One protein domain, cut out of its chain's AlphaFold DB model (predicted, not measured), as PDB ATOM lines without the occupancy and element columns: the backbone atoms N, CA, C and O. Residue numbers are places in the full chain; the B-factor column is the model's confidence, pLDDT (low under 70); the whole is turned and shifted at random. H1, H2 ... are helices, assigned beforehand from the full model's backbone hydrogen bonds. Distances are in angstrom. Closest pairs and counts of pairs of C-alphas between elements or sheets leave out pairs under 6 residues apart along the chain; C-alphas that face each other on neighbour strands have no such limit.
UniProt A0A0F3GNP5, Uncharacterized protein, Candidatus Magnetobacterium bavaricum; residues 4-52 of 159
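This is residues 4 to 52 of the 159 residues of an uncharacterized protein of Candidatus Magnetobacterium bavaricum (UniProt A0A0F3GNP5). Three helices make a small up-and-down bundle, their centres in a triangle; long H2 runs opposite ways to the shorter H1 and H3, which touch each other at a steep tilt of 43 degrees. Residues 46 to 52 form a tail. The 49 printed residues hold H1, H2, H3 in that order, all helix in class, compact, with a radius of gyration of the C-alphas of 10.1 A and spans of 28 by 21 by 17 A.

Find C-alpha 4 at (31.456, -12.815, -40.249), where H1, residues 4 to 12, begins. H2, residues 17 to 32, runs 22.4 A. H3, residues 37 to 45, ends at (17.865, -20.246, -35.453).

H1 and H2, a hairpin, only just touch, with 3 pairs of C-alphas within 8 A, through residues 20 to 24 of H2 alone; closest are C-alphas 12 and 20, 5.8 A, at a shallow tilt of 23 degrees, opposite ways. H1 and H3 touch, closest at C-alphas 5 and 40, 7.0 A, at a steep tilt of 43 degrees, the same way. H2 and H3, a hairpin, touch through residues 24 to 31 of H2 alone, closest at C-alphas 31 and 37, 4.9 A, at a shallow tilt of 22 degrees, opposite ways. Helix packing is mostly aligned, but only just: 2 of 3 touching pairs are at a shallow tilt. Every O i to N i+4 pair is within hydrogen-bond range in H2 and H3; in H1, 4 of 5.

C-alphas 16 and 35, the two farthest apart, are 28.0 A apart. The printed part has no cut, and both links are tight. Look for pLDDT under 70 at residues 29, 31 to 38, 45 and 47 to 52.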
ATOM      1  N   THR A   4      31.336 -12.213 -38.920       76.81
ATOM      2  CA  THR A   4      31.456 -12.815 -40.249       76.81
ATOM      3  C   THR A   4      30.240 -13.669 -40.592       76.81
ATOM      4  O   THR A   4      29.710 -13.568 -41.696       76.81
ATOM      5  N   ILE A   5      29.770 -14.486 -39.643       74.25
ATOM      6  CA  ILE A   5      28.624 -15.383 -39.839       74.25
ATOM      7  C   ILE A   5      27.351 -14.565 -40.054       74.25
ATOM      8  O   ILE A   5      26.625 -14.808 -41.015       74.25
ATOM      9  N   LYS A   6      27.133 -13.542 -39.224       77.31
ATOM     10  CA  LYS A   6      25.970 -12.658 -39.339       77.31
ATOM     11  C   LYS A   6      25.909 -11.967 -40.704       77.31
ATOM     12  O   LYS A   6      24.901 -12.048 -41.394       77.31
ATOM     13  N   LYS A   7      27.040 -11.428 -41.171       82.62
ATOM     14  CA  LYS A   7      27.152 -10.791 -42.493       82.62
ATOM     15  C   LYS A   7      26.863 -11.747 -43.660       82.62
ATOM     16  O   LYS A   7      26.402 -11.304 -44.711       82.62
ATOM     17  N   ILE A   8      27.165 -13.039 -43.512       80.75
ATOM     18  CA  ILE A   8      26.834 -14.065 -44.514       80.75
ATOM     19  C   ILE A   8      25.333 -14.353 -44.494       80.75
ATOM     20  O   ILE A   8      24.713 -14.376 -45.554       80.75
ATOM     21  N   LEU A   9      24.744 -14.535 -43.312       76.25
ATOM     22  CA  LEU A   9      23.315 -14.817 -43.165       76.25
ATOM     23  C   LEU A   9      22.439 -13.641 -43.623       76.25
ATOM     24  O   LEU A   9      21.465 -13.861 -44.342       76.25
ATOM     25  N   ASP A  10      22.842 -12.400 -43.344       81.38
ATOM     26  CA  ASP A  10      22.154 -11.188 -43.819       81.38
ATOM     27  C   ASP A  10      22.082 -11.132 -45.356       81.38
ATOM     28  O   ASP A  10      21.086 -10.691 -45.929       81.38
ATOM     29  N   ARG A  11      23.110 -11.641 -46.051       82.81
ATOM     30  CA  ARG A  11      23.123 -11.748 -47.523       82.81
ATOM     31  C   ARG A  11      22.235 -12.865 -48.059       82.81
ATOM     32  O   ARG A  11      21.842 -12.809 -49.220       82.81
ATOM     33  N   LEU A  12      21.934 -13.873 -47.244       80.00
ATOM     34  CA  LEU A  12      21.042 -14.976 -47.605       80.00
ATOM     35  C   LEU A  12      19.573 -14.646 -47.308       80.00
ATOM     36  O   LEU A  12      18.689 -15.222 -47.935       80.00
ATOM     37  N   CYS A  13      19.305 -13.705 -46.400       76.06
ATOM     38  CA  CYS A  13      17.962 -13.258 -46.036       76.06
ATOM     39  C   CYS A  13      17.060 -12.852 -47.227       76.06
ATOM     40  O   CYS A  13      15.908 -13.294 -47.234       76.06
ATOM     41  N   PRO A  14      17.530 -12.085 -48.239       83.69
ATOM     42  CA  PRO A  14      16.691 -11.660 -49.366       83.69
ATOM     43  C   PRO A  14      16.391 -12.766 -50.394       83.69
ATOM     44  O   PRO A  14      15.618 -12.527 -51.319       83.69
ATOM     45  N   LEU A  15      16.992 -13.955 -50.277       80.44
ATOM     46  CA  LEU A  15      16.780 -15.044 -51.234       80.44
ATOM     47  C   LEU A  15      15.419 -15.743 -51.038       80.44
ATOM     48  O   LEU A  15      14.911 -15.803 -49.911       80.44
ATOM     49  N   PRO A  16      14.859 -16.352 -52.105       79.50
ATOM     50  CA  PRO A  16      13.679 -17.206 -52.002       79.50
ATOM     51  C   PRO A  16      13.882 -18.329 -50.968       79.50
ATOM     52  O   PRO A  16      14.982 -18.888 -50.899       79.50
ATOM     53  N   PRO A  17      12.842 -18.733 -50.207       70.38
ATOM     54  CA  PRO A  17      12.972 -19.700 -49.111       70.38
ATOM     55  C   PRO A  17      13.708 -20.995 -49.492       70.38
ATOM     56  O   PRO A  17      14.613 -21.410 -48.775       70.38
ATOM     57  N   LYS A  18      13.394 -21.574 -50.661       70.31
ATOM     58  CA  LYS A  18      14.019 -22.813 -51.165       70.31
ATOM     59  C   LYS A  18      15.515 -22.666 -51.460       70.31
ATOM     60  O   LYS A  18      16.301 -23.573 -51.197       70.31
ATOM     61  N   GLU A  19      15.927 -21.535 -52.028       74.19
ATOM     62  CA  GLU A  19      17.337 -21.284 -52.345       74.19
ATOM     63  C   GLU A  19      18.124 -20.970 -51.077       74.19
ATOM     64  O   GLU A  19      19.203 -21.525 -50.856       74.19
ATOM     65  N   ARG A  20      17.540 -20.145 -50.204       79.38
ATOM     66  CA  ARG A  20      18.088 -19.797 -48.894       79.38
ATOM     67  C   ARG A  20      18.354 -21.041 -48.047       79.38
ATOM     68  O   ARG A  20      19.452 -21.183 -47.512       79.38
ATOM     69  N   GLU A  21      17.398 -21.964 -47.986       72.38
ATOM     70  CA  GLU A  21      17.536 -23.243 -47.283       72.38
ATOM     71  C   GLU A  21      18.720 -24.064 -47.819       72.38
ATOM     72  O   GLU A  21      19.555 -24.539 -47.049       72.38
ATOM     73  N   ASN A  22      18.855 -24.169 -49.143       73.25
ATOM     74  CA  ASN A  22      19.932 -24.932 -49.774       73.25
ATOM     75  C   ASN A  22      21.323 -24.352 -49.441       73.25
ATOM     76  O   ASN A  22      22.261 -25.095 -49.129       73.25
ATOM     77  N   TYR A  23      21.465 -23.023 -49.442       78.69
ATOM     78  CA  TYR A  23      22.714 -22.355 -49.056       78.69
ATOM     79  C   TYR A  23      23.017 -22.471 -47.558       78.69
ATOM     80  O   TYR A  23      24.160 -22.758 -47.197       78.69
ATOM     81  N   ILE A  24      22.013 -22.319 -46.692       77.69
ATOM     82  CA  ILE A  24      22.158 -22.510 -45.241       77.69
ATOM     83  C   ILE A  24      22.580 -23.949 -44.932       77.69
ATOM     84  O   ILE A  24      23.504 -24.168 -44.150       77.69
ATOM     85  N   ARG A  25      21.975 -24.938 -45.596       71.25
ATOM     86  CA  ARG A  25      22.297 -26.359 -45.433       71.25
ATOM     87  C   ARG A  25      23.735 -26.672 -45.853       71.25
ATOM     88  O   ARG A  25      24.461 -27.333 -45.111       71.25
ATOM     89  N   LYS A  26      24.189 -26.138 -46.992       77.44
ATOM     90  CA  LYS A  26      25.597 -26.239 -47.423       77.44
ATOM     91  C   LYS A  26      26.547 -25.568 -46.427       77.44
ATOM     92  O   LYS A  26      27.582 -26.143 -46.098       77.44
ATOM     93  N   LEU A  27      26.188 -24.394 -45.907       76.56
ATOM     94  CA  LEU A  27      26.973 -23.681 -44.897       76.56
ATOM     95  C   LEU A  27      27.074 -24.478 -43.584       76.56
ATOM     96  O   LEU A  27      28.164 -24.600 -43.023       76.56
ATOM     97  N   LEU A  28      25.975 -25.091 -43.137       70.31
ATOM     98  CA  LEU A  28      25.931 -25.989 -41.979       70.31
ATOM     99  C   LEU A  28      26.827 -27.216 -42.183       70.31
ATOM    100  O   LEU A  28      27.634 -27.520 -41.301       70.31
ATOM    101  N   TYR A  29      26.769 -27.870 -43.346       69.75
ATOM    102  CA  TYR A  29      27.643 -29.007 -43.654       69.75
ATOM    103  C   TYR A  29      29.127 -28.627 -43.641       69.75
ATOM    104  O   TYR A  29      29.932 -29.301 -42.996       69.75
ATOM    105  N   LEU A  30      29.489 -27.503 -44.267       70.81
ATOM    106  CA  LEU A  30      30.870 -27.008 -44.277       70.81
ATOM    107  C   LEU A  30      31.351 -26.585 -42.879       70.81
ATOM    108  O   LEU A  30      32.530 -26.733 -42.552       70.81
ATOM    109  N   SER A  31      30.447 -26.102 -42.026       67.81
ATOM    110  CA  SER A  31      30.768 -25.715 -40.649       67.81
ATOM    111  C   SER A  31      31.033 -26.894 -39.714       67.81
ATOM    112  O   SER A  31      31.849 -26.775 -38.793       67.81
ATOM    113  N   GLY A  32      30.392 -28.041 -39.973       60.75
ATOM    114  CA  GLY A  32      30.630 -29.294 -39.257       60.75
ATOM    115  C   GLY A  32      32.080 -29.758 -39.386       60.75
ATOM    116  O   GLY A  32      32.690 -30.159 -38.399       60.75
ATOM    117  N   LEU A  33      32.678 -29.562 -40.565       62.28
ATOM    118  CA  LEU A  33      34.074 -29.913 -40.848       62.28
ATOM    119  C   LEU A  33      35.098 -29.035 -40.107       62.28
ATOM    120  O   LEU A  33      36.273 -29.385 -40.038       62.28
ATOM    121  N   ARG A  34      34.672 -27.900 -39.536       66.56
ATOM    122  CA  ARG A  34      35.542 -26.940 -38.829       66.56
ATOM    123  C   ARG A  34      35.149 -26.715 -37.364       66.56
ATOM    124  O   ARG A  34      35.573 -25.726 -36.775       66.56
ATOM    125  N   LYS A  35      34.327 -27.597 -36.771       67.12
ATOM    126  CA  LYS A  35      33.789 -27.462 -35.395       67.12
ATOM    127  C   LYS A  35      33.048 -26.131 -35.137       67.12
ATOM    128  O   LYS A  35      32.907 -25.703 -33.995       67.12
ATOM    129  N   LEU A  36      32.550 -25.478 -36.189       68.44
ATOM    130  CA  LEU A  36      31.817 -24.202 -36.127       68.44
ATOM    131  C   LEU A  36      30.290 -24.387 -36.144       68.44
ATOM    132  O   LEU A  36      29.549 -23.411 -36.053       68.44
ATOM    133  N   TYR A  37      29.831 -25.640 -36.214       67.75
ATOM    134  CA  TYR A  37      28.423 -26.028 -36.313       67.75
ATOM    135  C   TYR A  37      27.534 -25.390 -35.244       67.75
ATOM    136  O   TYR A  37      26.502 -24.818 -35.573       67.75
ATOM    137  N   PHE A  38      27.948 -25.430 -33.974       67.69
ATOM    138  CA  PHE A  38      27.118 -24.937 -32.873       67.69
ATOM    139  C   PHE A  38      26.861 -23.426 -32.970       67.69
ATOM    140  O   PHE A  38      25.723 -22.988 -32.863       67.69
ATOM    141  N   LYS A  39      27.902 -22.633 -33.269       73.12
ATOM    142  CA  LYS A  39      27.790 -21.171 -33.419       73.12
ATOM    143  C   LYS A  39      26.918 -20.777 -34.614       73.12
ATOM    144  O   LYS A  39      26.136 -19.839 -34.514       73.12
ATOM    145  N   LEU A  40      27.045 -21.499 -35.728       70.44
ATOM    146  CA  LEU A  40      26.241 -21.269 -36.932       70.44
ATOM    147  C   LEU A  40      24.786 -21.691 -36.749       70.44
ATOM    148  O   LEU A  40      23.896 -20.959 -37.166       70.44
ATOM    149  N   LYS A  41      24.537 -22.824 -36.087       70.19
ATOM    150  CA  LYS A  41      23.185 -23.289 -35.766       70.19
ATOM    151  C   LYS A  41      22.430 -22.250 -34.934       70.19
ATOM    152  O   LYS A  41      21.310 -21.910 -35.290       70.19
ATOM    153  N   THR A  42      23.053 -21.708 -33.886       70.75
ATOM    154  CA  THR A  42      22.427 -20.673 -33.047       70.75
ATOM    155  C   THR A  42      22.092 -19.407 -33.838       70.75
ATOM    156  O   THR A  42      20.999 -18.878 -33.694       70.75
ATOM    157  N   GLU A  43      22.992 -18.932 -34.703       72.12
ATOM    158  CA  GLU A  43      22.736 -17.721 -35.497       72.12
ATOM    159  C   GLU A  43      21.654 -17.948 -36.571       72.12
ATOM    160  O   GLU A  43      20.842 -17.065 -36.824       72.12
ATOM    161  N   VAL A  44      21.597 -19.148 -37.163       70.06
ATOM    162  CA  VAL A  44      20.552 -19.534 -38.126       70.06
ATOM    163  C   VAL A  44      19.179 -19.636 -37.456       70.06
ATOM    164  O   VAL A  44      18.196 -19.191 -38.037       70.06
ATOM    165  N   MET A  45      19.109 -20.171 -36.233       67.19
ATOM    166  CA  MET A  45      17.865 -20.246 -35.453       67.19
ATOM    167  C   MET A  45      17.341 -18.869 -35.018       67.19
ATOM    168  O   MET A  45      16.154 -18.724 -34.767       67.19
ATOM    169  N   ASN A  46      18.205 -17.852 -34.964       70.50
ATOM    170  CA  ASN A  46      17.811 -16.472 -34.670       70.50
ATOM    171  C   ASN A  46      17.300 -15.710 -35.913       70.50
ATOM    172  O   ASN A  46      16.983 -14.523 -35.807       70.50
ATOM    173  N   MET A  47      17.247 -16.342 -37.095       68.12
ATOM    174  CA  MET A  47      16.696 -15.712 -38.298       68.12
ATOM    175  C   MET A  47      15.159 -15.697 -38.275       68.12
ATOM    176  O   MET A  47      14.540 -16.675 -37.871       68.12
ATOM    177  N   PRO A  48      14.520 -14.629 -38.788       55.69
ATOM    178  CA  PRO A  48      13.081 -14.392 -38.631       55.69
ATOM    179  C   PRO A  48      12.153 -15.368 -39.377       55.69
ATOM    180  O   PRO A  48      10.944 -15.302 -39.191       55.69
ATOM    181  N   ILE A  49      12.677 -16.251 -40.237       57.69
ATOM    182  CA  ILE A  49      11.887 -17.279 -40.933       57.69
ATOM    183  C   ILE A  49      12.682 -18.586 -40.931       57.69
ATOM    184  O   ILE A  49      13.348 -18.930 -41.913       57.69
ATOM    185  N   THR A  50      12.622 -19.311 -39.823       52.53
ATOM    186  CA  THR A  50      12.897 -20.747 -39.794       52.53
ATOM    187  C   THR A  50      11.567 -21.456 -40.001       52.53
ATOM    188  O   THR A  50      10.702 -21.394 -39.135       52.53
ATOM    189  N   ILE A  51      11.364 -22.081 -41.164       54.88
ATOM    190  CA  ILE A  51      10.303 -23.085 -41.284       54.88
ATOM    191  C   ILE A  51      10.808 -24.255 -40.450       54.88
ATOM    192  O   ILE A  51      11.732 -24.954 -40.872       54.88
ATOM    193  N   ASP A  52      10.307 -24.370 -39.226       57.69
ATOM    194  CA  ASP A  52      10.587 -25.527 -38.400       57.69
ATOM    195  C   ASP A  52       9.812 -26.698 -39.005       57.69
ATOM    196  O   ASP A  52       8.586 -26.676 -39.084       57.69
TER     197      ASP A  52